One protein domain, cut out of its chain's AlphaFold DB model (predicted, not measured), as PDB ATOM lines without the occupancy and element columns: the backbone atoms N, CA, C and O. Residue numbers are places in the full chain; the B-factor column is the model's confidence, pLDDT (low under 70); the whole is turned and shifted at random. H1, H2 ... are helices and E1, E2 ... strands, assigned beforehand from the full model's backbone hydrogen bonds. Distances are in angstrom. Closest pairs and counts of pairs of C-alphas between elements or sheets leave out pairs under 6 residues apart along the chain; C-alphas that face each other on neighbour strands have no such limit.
ATOM      1  N   GLU A  57     100.704 106.428 154.982       58.03
ATOM      2  CA  GLU A  57     101.512 107.636 154.938       58.03
ATOM      3  C   GLU A  57     101.910 107.902 156.385       58.03
ATOM      4  O   GLU A  57     101.106 108.374 157.194       58.03
ATOM      5  N   GLU A  58     103.132 107.505 156.739       60.66
ATOM      6  CA  GLU A  58     103.633 107.754 158.075       60.66
ATOM      7  C   GLU A  58     103.551 109.260 158.334       60.66
ATOM      8  O   GLU A  58     103.986 110.062 157.496       60.66
ATOM      9  N   PRO A  59     102.993 109.671 159.481       62.53
ATOM     10  CA  PRO A  59     102.789 111.076 159.769       62.53
ATOM     11  C   PRO A  59     104.116 111.830 159.686       62.53
ATOM     12  O   PRO A  59     105.115 111.482 160.316       62.53
ATOM     13  N   LYS A  60     104.099 112.906 158.899       82.94
ATOM     14  CA  LYS A  60     105.259 113.762 158.620       82.94
ATOM     15  C   LYS A  60     105.854 114.410 159.876       82.94
ATOM     16  O   LYS A  60     107.032 114.745 159.884       82.94
ATOM     17  N   PHE A  61     105.037 114.604 160.908       91.38
ATOM     18  CA  PHE A  61     105.420 115.167 162.198       91.38
ATOM     19  C   PHE A  61     104.533 114.583 163.299       91.38
ATOM     20  O   PHE A  61     103.307 114.570 163.166       91.38
ATOM     21  N   ILE A  62     105.150 114.116 164.383       92.75
ATOM     22  CA  ILE A  62     104.501 113.455 165.513       92.75
ATOM     23  C   ILE A  62     104.858 114.244 166.781       92.75
ATOM     24  O   ILE A  62     105.961 114.101 167.310       92.75
ATOM     25  N   PRO A  63     103.944 115.082 167.296       92.56
ATOM     26  CA  PRO A  63     104.261 116.029 168.368       92.56
ATOM     27  C   PRO A  63     104.636 115.362 169.700       92.56
ATOM     28  O   PRO A  63     105.375 115.944 170.483       92.56
ATOM     29  N   TYR A  64     104.154 114.144 169.946       93.62
ATOM     30  CA  TYR A  64     104.448 113.348 171.142       93.62
ATOM     31  C   TYR A  64     105.634 112.390 170.954       93.62
ATOM     32  O   TYR A  64     105.918 111.590 171.841       93.62
ATOM     33  N   ARG A  65     106.336 112.446 169.812       95.44
ATOM     34  CA  ARG A  65     107.551 111.658 169.592       95.44
ATOM     35  C   ARG A  65     108.781 112.423 170.065       95.44
ATOM     36  O   ARG A  65     108.986 113.572 169.666       95.44
ATOM     37  N   VAL A  66     109.606 111.768 170.870       96.69
ATOM     38  CA  VAL A  66     110.825 112.322 171.458       96.69
ATOM     39  C   VAL A  66     112.016 111.520 170.961       96.69
ATOM     40  O   VAL A  66     112.057 110.306 171.139       96.69
ATOM     41  N   PHE A  67     112.982 112.203 170.351       97.25
ATOM     42  CA  PHE A  67     114.309 111.638 170.137       97.25
ATOM     43  C   PHE A  67     115.198 111.915 171.348       97.25
ATOM     44  O   PHE A  67     115.215 113.042 171.845       97.25
ATOM     45  N   MET A  68     115.980 110.924 171.771       96.31
ATOM     46  CA  MET A  68     116.960 111.058 172.843       96.31
ATOM     47  C   MET A  68     118.278 110.382 172.461       96.31
ATOM     48  O   MET A  68     118.293 109.224 172.039       96.31
ATOM     49  N   ASN A  69     119.394 111.102 172.569       95.25
ATOM     50  CA  ASN A  69     120.708 110.490 172.377       95.25
ATOM     51  C   ASN A  69     121.058 109.591 173.579       95.25
ATOM     52  O   ASN A  69     120.701 109.900 174.712       95.25
ATOM     53  N   HIS A  70     121.772 108.493 173.318       94.25
ATOM     54  CA  HIS A  70     122.331 107.587 174.338       94.25
ATOM     55  C   HIS A  70     121.324 107.244 175.443       94.25
ATOM     56  O   HIS A  70     121.500 107.596 176.610       94.25
ATOM     57  N   ILE A  71     120.225 106.590 175.078       94.69
ATOM     58  CA  ILE A  71     119.142 106.250 176.021       94.69
ATOM     59  C   ILE A  71     119.565 105.249 177.107       94.69
ATOM     60  O   ILE A  71     118.876 105.064 178.102       94.69
ATOM     61  N   ASP A  72     120.693 104.591 176.897       93.12
ATOM     62  CA  ASP A  72     121.384 103.698 177.816       93.12
ATOM     63  C   ASP A  72     122.280 104.438 178.820       93.12
ATOM     64  O   ASP A  72     122.740 103.842 179.797       93.12
ATOM     65  N   SER A  73     122.487 105.744 178.635       93.31
ATOM     66  CA  SER A  73     123.116 106.600 179.640       93.31
ATOM     67  C   SER A  73     122.236 106.745 180.885       93.31
ATOM     68  O   SER A  73     121.027 106.507 180.860       93.31
ATOM     69  N   PHE A  74     122.834 107.190 181.994       93.06
ATOM     70  CA  PHE A  74     122.100 107.422 183.239       93.06
ATOM     71  C   PHE A  74     120.924 108.391 183.037       93.06
ATOM     72  O   PHE A  74     119.791 108.047 183.377       93.06
ATOM     73  N   HIS A  75     121.161 109.567 182.446       93.38
ATOM     74  CA  HIS A  75     120.098 110.543 182.187       93.38
ATOM     75  C   HIS A  75     119.100 110.020 181.156       93.38
ATOM     76  O   HIS A  75     117.893 110.097 181.379       93.38
ATOM     77  N   GLY A  76     119.600 109.441 180.060       93.38
ATOM     78  CA  GLY A  76     118.766 108.902 178.994       93.38
ATOM     79  C   GLY A  76     117.764 107.873 179.514       93.38
ATOM     80  O   GLY A  76     116.568 107.969 179.241       93.38
ATOM     81  N   ARG A  77     118.219 106.947 180.359       92.62
ATOM     82  CA  ARG A  77     117.380 105.897 180.939       92.62
ATOM     83  C   ARG A  77     116.290 106.450 181.852       92.62
ATOM     84  O   ARG A  77     115.139 106.049 181.731       92.62
ATOM     85  N   HIS A  78     116.628 107.362 182.762       93.06
ATOM     86  CA  HIS A  78     115.648 107.886 183.719       93.06
ATOM     87  C   HIS A  78     114.608 108.776 183.036       93.06
ATOM     88  O   HIS A  78     113.415 108.622 183.285       93.06
ATOM     89  N   ILE A  79     115.040 109.661 182.131       94.38
ATOM     90  CA  ILE A  79     114.120 110.546 181.410       94.38
ATOM     91  C   ILE A  79     113.231 109.724 180.472       94.38
ATOM     92  O   ILE A  79     112.031 109.979 180.396       94.38
ATOM     93  N   SER A  80     113.786 108.730 179.771       93.38
ATOM     94  CA  SER A  80     112.983 107.899 178.872       93.38
ATOM     95  C   SER A  80     111.954 107.048 179.616       93.38
ATOM     96  O   SER A  80     110.790 107.047 179.230       93.38
ATOM     97  N   ASN A  81     112.330 106.412 180.725       92.31
ATOM     98  CA  ASN A  81     111.377 105.676 181.556       92.31
ATOM     99  C   ASN A  81     110.271 106.587 182.105       92.31
ATOM    100  O   ASN A  81     109.099 106.240 182.048       92.31
ATOM    101  N   PHE A  82     110.621 107.784 182.582       92.94
ATOM    102  CA  PHE A  82     109.617 108.733 183.058       92.94
ATOM    103  C   PHE A  82     108.634 109.121 181.947       92.94
ATOM    104  O   PHE A  82     107.422 109.101 182.151       92.94
ATOM    105  N   LEU A  83     109.147 109.458 180.757       92.81
ATOM    106  CA  LEU A  83     108.329 109.887 179.623       92.81
ATOM    107  C   LEU A  83     107.429 108.774 179.077       92.81
ATOM    108  O   LEU A  83     106.325 109.085 178.636       92.81
ATOM    109  N   SER A  84     107.859 107.508 179.099       90.69
ATOM    110  CA  SER A  84     107.057 106.392 178.571       90.69
ATOM    111  C   SER A  84     105.777 106.160 179.381       90.69
ATOM    112  O   SER A  84     104.767 105.717 178.828       90.69
ATOM    113  N   GLU A  85     105.793 106.538 180.659       89.88
ATOM    114  CA  GLU A  85     104.641 106.518 181.563       89.88
ATOM    115  C   GLU A  85     103.748 107.767 181.422       89.88
ATOM    116  O   GLU A  85     102.581 107.746 181.819       89.88
ATOM    117  N   GLN A  86     104.257 108.856 180.831       90.38
ATOM    118  CA  GLN A  86     103.508 110.106 180.696       90.38
ATOM    119  C   GLN A  86     102.559 110.114 179.489       90.38
ATOM    120  O   GLN A  86     102.860 109.630 178.395       90.38
ATOM    121  N   VAL A  87     101.423 110.798 179.665       89.62
ATOM    122  CA  VAL A  87     100.453 111.082 178.598       89.62
ATOM    123  C   VAL A  87     100.689 112.488 178.047       89.62
ATOM    124  O   VAL A  87     100.544 113.489 178.751       89.62
ATOM    125  N   TYR A  88     100.998 112.588 176.756       87.81
ATOM    126  CA  TYR A  88     101.164 113.859 176.060       87.81
ATOM    127  C   TYR A  88      99.901 114.722 176.166       87.81
ATOM    128  O   TYR A  88      98.781 114.277 175.903       87.81
ATOM    129  N   GLY A  89     100.084 115.989 176.541       82.00
ATOM    130  CA  GLY A  89      98.988 116.946 176.696       82.00
ATOM    131  C   GLY A  89      98.190 116.802 177.996       82.00
ATOM    132  O   GLY A  89      97.282 117.604 178.222       82.00
ATOM    133  N   ALA A  90      98.528 115.849 178.871       78.25
ATOM    134  CA  ALA A  90      98.075 115.874 180.254       78.25
ATOM    135  C   ALA A  90      98.890 116.939 180.999       78.25
ATOM    136  O   ALA A  90     100.018 116.706 181.417       78.25
ATOM    137  N   ASN A 126      97.986 110.810 173.763       78.25
ATOM    138  CA  ASN A 126      98.838 109.671 173.428       78.25
ATOM    139  C   ASN A 126      99.982 109.602 174.433       78.25
ATOM    140  O   ASN A 126     100.449 110.645 174.884       78.25
ATOM    141  N   ASN A 127     100.465 108.405 174.759       88.88
ATOM    142  CA  ASN A 127     101.718 108.280 175.503       88.88
ATOM    143  C   ASN A 127     102.872 108.809 174.642       88.88
ATOM    144  O   ASN A 127     102.781 108.814 173.407       88.88
ATOM    145  N   TYR A 128     103.947 109.271 175.278       93.25
ATOM    146  CA  TYR A 128     105.124 109.682 174.522       93.25
ATOM    147  C   TYR A 128     105.720 108.499 173.753       93.25
ATOM    148  O   TYR A 128     105.860 107.393 174.268       93.25
ATOM    149  N   GLU A 129     106.095 108.749 172.500       94.50
ATOM    150  CA  GLU A 129     106.824 107.784 171.684       94.50
ATOM    151  C   GLU A 129     108.311 108.089 171.764       94.50
ATOM    152  O   GLU A 129     108.762 109.108 171.243       94.50
ATOM    153  N   ILE A 130     109.080 107.203 172.381       95.50
ATOM    154  CA  ILE A 130     110.508 107.441 172.579       95.50
ATOM    155  C   ILE A 130     111.292 106.707 171.509       95.50
ATOM    156  O   ILE A 130     111.146 105.500 171.336       95.50
ATOM    157  N   ILE A 131     112.138 107.441 170.800       95.81
ATOM    158  CA  ILE A 131     113.143 106.880 169.904       95.81
ATOM    159  C   ILE A 131     114.517 107.385 170.335       95.81
ATOM    160  O   ILE A 131     114.632 108.478 170.891       95.81
ATOM    161  N   GLY A 132     115.580 106.633 170.079       95.12
ATOM    162  CA  GLY A 132     116.896 107.093 170.510       95.12
ATOM    163  C   GLY A 132     118.067 106.298 169.981       95.12
ATOM    164  O   GLY A 132     117.888 105.283 169.316       95.12
ATOM    165  N   SER A 133     119.272 106.785 170.248       94.75
ATOM    166  CA  SER A 133     120.516 106.066 169.956       94.75
ATOM    167  C   SER A 133     121.054 105.387 171.213       94.75
ATOM    168  O   SER A 133     120.695 105.772 172.325       94.75
ATOM    169  N   LEU A 134     121.943 104.412 171.035       93.62
ATOM    170  CA  LEU A 134     122.668 103.756 172.123       93.62
ATOM    171  C   LEU A 134     124.142 104.171 172.115       93.62
ATOM    172  O   LEU A 134     124.708 104.408 171.044       93.62
ATOM    173  N   GLN A 135     124.749 104.232 173.295       90.75
ATOM    174  CA  GLN A 135     126.190 104.347 173.482       90.75
ATOM    175  C   GLN A 135     126.860 102.971 173.415       90.75
ATOM    176  O   GLN A 135     127.861 102.798 172.718       90.75
ATOM    177  N   ASP A 136     126.293 101.993 174.123       90.19
ATOM    178  CA  ASP A 136     126.685 100.589 174.118       90.19
ATOM    179  C   ASP A 136     125.742  99.780 173.208       90.19
ATOM    180  O   ASP A 136     124.556  99.615 173.512       90.19
ATOM    181  N   PRO A 137     126.243  99.220 172.093       86.06
ATOM    182  CA  PRO A 137     125.431  98.427 171.176       86.06
ATOM    183  C   PRO A 137     124.909  97.112 171.780       86.06
ATOM    184  O   PRO A 137     124.016  96.505 171.195       86.06
ATOM    185  N   ASN A 138     125.441  96.657 172.920       86.50
ATOM    186  CA  ASN A 138     124.990  95.435 173.598       86.50
ATOM    187  C   ASN A 138     123.962  95.703 174.706       86.50
ATOM    188  O   ASN A 138     123.603  94.787 175.452       86.50
ATOM    189  N   TYR A 139     123.514  96.949 174.856       86.94
ATOM    190  CA  TYR A 139     122.576  97.316 175.902       86.94
ATOM    191  C   TYR A 139     121.194  96.679 175.689       86.94
ATOM    192  O   TYR A 139     120.627  96.710 174.596       86.94
ATOM    193  N   ASN A 140     120.628  96.128 176.767       82.81
ATOM    194  CA  ASN A 140     119.269  95.592 176.757       82.81
ATOM    195  C   ASN A 140     118.262  96.733 176.882       82.81
ATOM    196  O   ASN A 140     118.273  97.483 177.859       82.81
ATOM    197  N   LEU A 141     117.379  96.841 175.896       80.00
ATOM    198  CA  LEU A 141     116.467  97.965 175.783       80.00
ATOM    199  C   LEU A 141     115.391  97.969 176.892       80.00
ATOM    200  O   LEU A 141     114.810  96.913 177.157       80.00
ATOM    201  N   PRO A 142     115.076  99.126 177.509       73.94
ATOM    202  CA  PRO A 142     113.962  99.259 178.439       73.94
ATOM    203  C   PRO A 142     112.614  99.125 177.724       73.94
ATOM    204  O   PRO A 142     112.476  99.434 176.537       73.94
ATOM    205  N   GLU A 143     111.598  98.704 178.471       78.44
ATOM    206  CA  GLU A 143     110.217  98.687 177.998       78.44
ATOM    207  C   GLU A 143     109.721 100.124 177.739       78.44
ATOM    208  O   GLU A 143     110.031 101.047 178.487       78.44
ATOM    209  N   GLY A 144     108.977 100.334 176.649       83.00
ATOM    210  CA  GLY A 144     108.438 101.654 176.286       83.00
ATOM    211  C   GLY A 144     109.268 102.455 175.275       83.00
ATOM    212  O   GLY A 144     108.825 103.513 174.828       83.00
ATOM    213  N   ILE A 145     110.426 101.947 174.842       91.06
ATOM    214  CA  ILE A 145     111.160 102.527 173.711       91.06
ATOM    215  C   ILE A 145     110.594 101.995 172.392       91.06
ATOM    216  O   ILE A 145     110.517 100.788 172.167       91.06
ATOM    217  N   LYS A 146     110.209 102.907 171.496       92.44
ATOM    218  CA  LYS A 146     109.596 102.589 170.204       92.44
ATOM    219  C   LYS A 146     110.618 102.174 169.148       92.44
ATOM    220  O   LYS A 146     110.328 101.294 168.343       92.44
ATOM    221  N   GLU A 147     111.778 102.826 169.106       92.44
ATOM    222  CA  GLU A 147     112.778 102.585 168.061       92.44
ATOM    223  C   GLU A 147     114.196 102.918 168.534       92.44
ATOM    224  O   GLU A 147     114.423 103.961 169.154       92.44
ATOM    225  N   ILE A 148     115.157 102.070 168.156       93.75
ATOM    226  CA  ILE A 148     116.587 102.369 168.260       93.75
ATOM    227  C   ILE A 148     117.138 102.791 166.909       93.75
ATOM    228  O   ILE A 148     117.066 102.062 165.922       93.75
ATOM    229  N   VAL A 149     117.733 103.976 166.882       92.44
ATOM    230  CA  VAL A 149     118.428 104.524 165.727       92.44
ATOM    231  C   VAL A 149     119.876 104.041 165.759       92.44
ATOM    232  O   VAL A 149     120.726 104.634 166.421       92.44
ATOM    233  N   THR A 150     120.149 102.960 165.033       86.94
ATOM    234  CA  THR A 150     121.501 102.406 164.854       86.94
ATOM    235  C   THR A 150     122.308 103.172 163.809       86.94
ATOM    236  O   THR A 150     123.514 103.355 163.957       86.94
ATOM    237  N   ASP A 151     121.639 103.681 162.774       82.12
ATOM    238  CA  ASP A 151     122.292 104.195 161.565       82.12
ATOM    239  C   ASP A 151     122.554 105.705 161.647       82.12
ATOM    240  O   ASP A 151     122.281 106.461 160.718       82.12
ATOM    241  N   THR A 152     123.096 106.177 162.771       84.25
ATOM    242  CA  THR A 152     123.406 107.607 162.973       84.25
ATOM    243  C   THR A 152     124.471 108.136 162.005       84.25
ATOM    244  O   THR A 152     124.574 109.347 161.792       84.25
ATOM    245  N   SER A 153     125.240 107.241 161.375       86.00
ATOM    246  CA  SER A 153     126.204 107.569 160.322       86.00
ATOM    247  C   SER A 153     125.543 108.052 159.032       86.00
ATOM    248  O   SER A 153     126.118 108.890 158.333       86.00
ATOM    249  N   ASP A 154     124.347 107.552 158.709       92.69
ATOM    250  CA  ASP A 154     123.587 108.035 157.564       92.69
ATOM    251  C   ASP A 154     122.793 109.283 157.961       92.69
ATOM    252  O   ASP A 154     121.691 109.242 158.511       92.69
ATOM    253  N   ARG A 155     123.395 110.437 157.679       92.56
ATOM    254  CA  ARG A 155     122.849 111.741 158.056       92.56
ATOM    255  C   ARG A 155     121.507 112.043 157.395       92.56
ATOM    256  O   ARG A 155     120.735 112.810 157.968       92.56
ATOM    257  N   GLU A 156     121.224 111.484 156.220       90.44
ATOM    258  CA  GLU A 156     119.975 111.758 155.513       90.44
ATOM    259  C   GLU A 156     118.809 111.010 156.161       90.44
ATOM    260  O   GLU A 156     117.843 111.646 156.593       90.44
ATOM    261  N   SER A 157     118.924 109.689 156.316       90.56
ATOM    262  CA  SER A 157     117.885 108.893 156.982       90.56
ATOM    263  C   SER A 157     117.717 109.289 158.448       90.56
ATOM    264  O   SER A 157     116.588 109.397 158.934       90.56
ATOM    265  N   PHE A 158     118.808 109.611 159.149       93.75
ATOM    266  CA  PHE A 158     118.717 110.075 160.528       93.75
ATOM    267  C   PHE A 158     117.974 111.415 160.631       93.75
ATOM    268  O   PHE A 158     117.059 111.556 161.444       93.75
ATOM    269  N   SER A 159     118.274 112.373 159.747       93.12
ATOM    270  CA  SER A 159     117.540 113.644 159.668       93.12
ATOM    271  C   SER A 159     116.042 113.429 159.415       93.12
ATOM    272  O   SER A 159     115.211 114.072 160.060       93.12
ATOM    273  N   GLN A 160     115.675 112.474 158.550       91.94
ATOM    274  CA  GLN A 160     114.272 112.128 158.285       91.94
ATOM    275  C   GLN A 160     113.535 111.591 159.525       91.94
ATOM    276  O   GLN A 160     112.331 111.812 159.662       91.94
ATOM    277  N   LYS A 161     114.231 110.923 160.452       93.56
ATOM    278  CA  LYS A 161     113.652 110.513 161.743       93.56
ATOM    279  C   LYS A 161     113.493 111.705 162.686       93.56
ATOM    280  O   LYS A 161     112.442 111.860 163.308       93.56
ATOM    281  N   LEU A 162     114.493 112.585 162.745       94.75
ATOM    282  CA  LEU A 162     114.476 113.763 163.614       94.75
ATOM    283  C   LEU A 162     113.348 114.740 163.266       94.75
ATOM    284  O   LEU A 162     112.676 115.236 164.164       94.75
ATOM    285  N   VAL A 163     113.072 114.978 161.979       94.25
ATOM    286  CA  VAL A 163     111.986 115.889 161.554       94.25
ATOM    287  C   VAL A 163     110.586 115.381 161.907       94.25
ATOM    288  O   VAL A 163     109.646 116.173 161.947       94.25
ATOM    289  N   LYS A 164     110.439 114.076 162.170       93.81
ATOM    290  CA  LYS A 164     109.183 113.491 162.653       93.81
ATOM    291  C   LYS A 164     108.977 113.722 164.151       93.81
ATOM    292  O   LYS A 164     107.860 113.537 164.620       93.81
ATOM    293  N   CYS A 165     110.011 114.092 164.903       95.62
ATOM    294  CA  CYS A 165     109.940 114.234 166.355       95.62
ATOM    295  C   CYS A 165     109.395 115.605 166.763       95.62
ATOM    296  O   CYS A 165     109.761 116.627 166.187       95.62
ATOM    297  N   GLY A 166     108.564 115.631 167.804       94.25
ATOM    298  CA  GLY A 166     108.124 116.860 168.460       94.25
ATOM    299  C   GLY A 166     109.160 117.433 169.423       94.25
ATOM    300  O   GLY A 166     109.159 118.633 169.689       94.25
ATOM    301  N   SER A 167     110.063 116.602 169.944       95.25
ATOM    302  CA  SER A 167     111.173 117.033 170.800       95.25
ATOM    303  C   SER A 167     112.425 116.202 170.534       95.25
ATOM    304  O   SER A 167     112.341 115.026 170.188       95.25
ATOM    305  N   ILE A 168     113.589 116.831 170.672       96.69
ATOM    306  CA  ILE A 168     114.904 116.225 170.446       96.69
ATOM    307  C   ILE A 168     115.765 116.597 171.651       96.69
ATOM    308  O   ILE A 168     115.976 117.782 171.907       96.69
ATOM    309  N   VAL A 169     116.233 115.598 172.391       97.06
ATOM    310  CA  VAL A 169     116.992 115.757 173.634       97.06
ATOM    311  C   VAL A 169     118.404 115.225 173.429       97.06
ATOM    312  O   VAL A 169     118.586 114.097 172.969       97.06
ATOM    313  N   TYR A 170     119.389 116.056 173.768       96.94
ATOM    314  CA  TYR A 170     120.796 115.677 173.792       96.94
ATOM    315  C   TYR A 170     121.372 115.856 175.200       96.94
ATOM    316  O   TYR A 170     121.415 116.978 175.703       96.94
ATOM    317  N   ASP A 171     121.848 114.774 175.812       95.38
ATOM    318  CA  ASP A 171     122.744 114.826 176.961       95.38
ATOM    319  C   ASP A 171     124.144 115.241 176.490       95.38
ATOM    320  O   ASP A 171     124.772 114.558 175.677       95.38
ATOM    321  N   ILE A 172     124.605 116.389 176.989       95.19
ATOM    322  CA  ILE A 172     125.914 116.990 176.697       95.19
ATOM    323  C   ILE A 172     126.843 117.000 177.918       95.19
ATOM    324  O   ILE A 172     127.895 117.636 177.886       95.19
ATOM    325  N   THR A 173     126.441 116.351 179.013       93.12
ATOM    326  CA  THR A 173     127.158 116.411 180.295       93.12
ATOM    327  C   THR A 173     128.479 115.646 180.255       93.12
ATOM    328  O   THR A 173     129.498 116.160 180.711       93.12
ATOM    329  N   ASN A 174     128.472 114.440 179.681       88.31
ATOM    330  CA  ASN A 174     129.600 113.507 179.752       88.31
ATOM    331  C   ASN A 174     130.519 113.540 178.524       88.31
ATOM    332  O   ASN A 174     131.716 113.289 178.649       88.31
ATOM    333  N   ASP A 175     129.978 113.843 177.342       89.81
ATOM    334  CA  ASP A 175     130.734 113.870 176.089       89.81
ATOM    335  C   ASP A 175     130.569 115.233 175.387       89.81
ATOM    336  O   ASP A 175     129.493 115.526 174.856       89.81
ATOM    337  N   PRO A 176     131.624 116.074 175.324       91.12
ATOM    338  CA  PRO A 176     131.559 117.363 174.635       91.12
ATOM    339  C   PRO A 176     131.339 117.212 173.122       91.12
ATOM    340  O   PRO A 176     130.869 118.153 172.478       91.12
ATOM    341  N   GLY A 177     131.625 116.038 172.547       92.81
ATOM    342  CA  GLY A 177     131.274 115.696 171.171       92.81
ATOM    343  C   GLY A 177     129.765 115.727 170.914       92.81
ATOM    344  O   GLY A 177     129.338 116.022 169.801       92.81
ATOM    345  N   GLN A 178     128.929 115.549 171.939       94.56
ATOM    346  CA  GLN A 178     127.475 115.649 171.782       94.56
ATOM    347  C   GLN A 178     127.005 117.072 171.459       94.56
ATOM    348  O   GLN A 178     125.938 117.243 170.876       94.56
ATOM    349  N   ILE A 179     127.804 118.105 171.752       96.44
ATOM    350  CA  ILE A 179     127.465 119.492 171.404       96.44
ATOM    351  C   ILE A 179     127.456 119.680 169.883       96.44
ATOM    352  O   ILE A 179     126.547 120.315 169.338       96.44
ATOM    353  N   SER A 180     128.455 119.142 169.175       96.12
ATOM    354  CA  SER A 180     128.509 119.249 167.713       96.12
ATOM    355  C   SER A 180     127.394 118.439 167.056       96.12
ATOM    356  O   SER A 180     126.797 118.916 166.088       96.12
ATOM    357  N   GLU A 181     127.060 117.274 167.616       95.31
ATOM    358  CA  GLU A 181     125.936 116.446 167.171       95.31
ATOM    359  C   GLU A 181     124.582 117.132 167.380       95.31
ATOM    360  O   GLU A 181     123.794 117.234 166.438       95.31
ATOM    361  N   ALA A 182     124.335 117.695 168.564       96.31
ATOM    362  CA  ALA A 182     123.126 118.462 168.851       96.31
ATOM    363  C   ALA A 182     122.987 119.665 167.901       96.31
ATOM    364  O   ALA A 182     121.911 119.937 167.358       96.31
ATOM    365  N   LEU A 183     124.093 120.369 167.638       96.94
ATOM    366  CA  LEU A 183     124.113 121.489 166.700       96.94
ATOM    367  C   LEU A 183     123.834 121.038 165.260       96.94
ATOM    368  O   LEU A 183     123.157 121.751 164.513       96.94
ATOM    369  N   TRP A 184     124.357 119.881 164.853       96.50
ATOM    370  CA  TRP A 184     124.044 119.289 163.557       96.50
ATOM    371  C   TRP A 184     122.553 118.944 163.459       96.50
ATOM    372  O   TRP A 184     121.912 119.369 162.499       96.50
ATOM    373  N   ALA A 185     121.985 118.272 164.463       96.00
ATOM    374  CA  ALA A 185     120.576 117.880 164.498       96.00
ATOM    375  C   ALA A 185     119.644 119.100 164.389       96.00
ATOM    376  O   ALA A 185     118.691 119.106 163.603       96.00
ATOM    377  N   LEU A 186     119.969 120.183 165.102       95.81
ATOM    378  CA  LEU A 186     119.254 121.456 165.007       95.81
ATOM    379  C   LEU A 186     119.315 122.047 163.590       95.81
ATOM    380  O   LEU A 186     118.304 122.482 163.041       95.81
ATOM    381  N   LYS A 187     120.498 122.071 162.967       96.00
ATOM    382  CA  LYS A 187     120.652 122.589 161.598       96.00
ATOM    383  C   LYS A 187     119.894 121.731 160.586       96.00
ATOM    384  O   LYS A 187     119.224 122.293 159.722       96.00
ATOM    385  N   ALA A 188     119.989 120.409 160.704       94.00
ATOM    386  CA  ALA A 188     119.338 119.453 159.818       94.00
ATOM    387  C   ALA A 188     117.809 119.597 159.876       94.00
ATOM    388  O   ALA A 188     117.163 119.777 158.844       94.00
ATOM    389  N   THR A 189     117.234 119.635 161.079       92.88
ATOM    390  CA  THR A 189     115.789 119.839 161.266       92.88
ATOM    391  C   THR A 189     115.326 121.197 160.728       92.88
ATOM    392  O   THR A 189     114.361 121.258 159.963       92.88
ATOM    393  N   LEU A 190     116.048 122.288 161.014       92.69
ATOM    394  CA  LEU A 190     115.739 123.622 160.477       92.69
ATOM    395  C   LEU A 190     115.777 123.680 158.943       92.69
ATOM    396  O   LEU A 190     114.917 124.317 158.328       92.69
ATOM    397  N   GLN A 191     116.776 123.058 158.314       91.31
ATOM    398  CA  GLN A 191     116.896 123.005 156.854       91.31
ATOM    399  C   GLN A 191     115.729 122.242 156.230       91.31
ATOM    400  O   GLN A 191     115.093 122.753 155.306       91.31
ATOM    401  N   SER A 192     115.388 121.079 156.783       88.31
ATOM    402  CA  SER A 192     114.252 120.278 156.330       88.31
ATOM    403  C   SER A 192     112.931 121.046 156.441       88.31
ATOM    404  O   SER A 192     112.163 121.093 155.480       88.31
ATOM    405  N   HIS A 193     112.682 121.753 157.550       85.12
ATOM    406  CA  HIS A 193     111.487 122.595 157.688       85.12
ATOM    407  C   HIS A 193     111.422 123.733 156.652       85.12
ATOM    408  O   HIS A 193     110.343 124.039 156.130       85.12
ATOM    409  N   LYS A 194     112.563 124.345 156.307       87.62
ATOM    410  CA  LYS A 194     112.632 125.382 155.262       87.62
ATOM    411  C   LYS A 194     112.337 124.816 153.874       87.62
ATOM    412  O   LYS A 194     111.537 125.408 153.154       87.62
ATOM    413  N   ALA A 195     112.919 123.668 153.525       83.38
ATOM    414  CA  ALA A 195     112.684 123.007 152.240       83.38
ATOM    415  C   ALA A 195     111.198 122.654 152.046       83.38
ATOM    416  O   ALA A 195     110.615 122.915 150.995       83.38
ATOM    417  N   LEU A 196     110.544 122.163 153.105       74.69
ATOM    418  CA  LEU A 196     109.106 121.883 153.096       74.69
ATOM    419  C   LEU A 196     108.243 123.137 152.890       74.69
ATOM    420  O   LEU A 196     107.180 123.053 152.279       74.69
ATOM    421  N   SER A 197     108.692 124.293 153.378       73.50
ATOM    422  CA  SER A 197     107.970 125.562 153.223       73.50
ATOM    423  C   SER A 197     108.097 126.144 151.810       73.50
ATOM    424  O   SER A 197     107.183 126.819 151.344       73.50
ATOM    425  N   GLN A 198     109.210 125.878 151.120       70.31
ATOM    426  CA  GLN A 198     109.459 126.359 149.757       70.31
ATOM    427  C   GLN A 198     108.768 125.491 148.696       70.31
ATOM    428  O   GLN A 198     108.219 126.025 147.734       70.31
TER     429      GLN A 198
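What this domain is: This is residues 57 to 90 and 126 to 198 of the 239 residues of the protein "Hypothetical protein" of Timema cristinae (UniProt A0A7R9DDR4). A small twisted sheet of four parallel strands has helix H1 packed along one face, while H2 and the long H3 cross each other and only graze the sheet. The printed part has 107 residues with three named helices and four named strands, in the order E1 H1 E2 E3 H2 E4 H3; the sheet runs E3 E2 E1 E4 and the class is mixed. It is compact, with a radius of gyration of the C-alphas of 13.7 A, and spans 41 by 34 by 22 A.

How they stand to each other: Inner strand E1, residues 62 to 68, is parallel to edge strand E4, residues 165 to 169, with N 67 and O 167 2.9 A apart. E2, residues 129 to 132, is parallel to E1, with N 66 and O 129 at 2.8 A. Edge strand E3, residues 145 to 148, is parallel to E2, with N 146 and O 130 at 2.8 A. H1, residues 74 to 85, is on one face at a height over the sheet of 9.5 A, making two layers, a sheet with a helix on one face. It lies over E2 and only just over E1, with 3 C-alphas there, and runs along the strands, at 10 degrees to E2 on the local plane; its closest C-alphas to E2 are those of Ser 80 and Ile 130, 6.8 A apart. H2, residues 155 to 162, grazes the sheet with residues 161 to 162. E3, H2 and E4 form a split strand-helix-strand unit, two parallel strands joined through a helix with E2 and E1 between them, its crossover right-handed. H3, residues 177 to 198, touches H2 with residues 185 to 189 alone, about perpendicular at 79 degrees; the closest C-alphas are those of Ser 159 and Ala 188, 6.1 A apart. H1 is apart from H2 and H3. Every O i to N i+4 pair is within hydrogen-bond range in H2 and H3, and 7 of 8 are in H1.

Where its parts are: E1 is 14.7 A long and begins at C-alpha 62, (104.501, 113.455, 165.513). H1 is 17.6 A long, and H3, 32.4 A, ends at C-alpha 198, (109.459, 126.359, 149.757).

The domain as a whole: The C-alphas farthest apart are those of Asn 140 and Gln 198, at 42.1 A. Residues 91 to 125 are not printed, and C-alphas 90 and 126 are 9.3 A apart across this cut. The link from E2 to E3 is long, with 12 residues. Mean pLDDT of the printed part is 90.1; residues 57 to 59 are under 70.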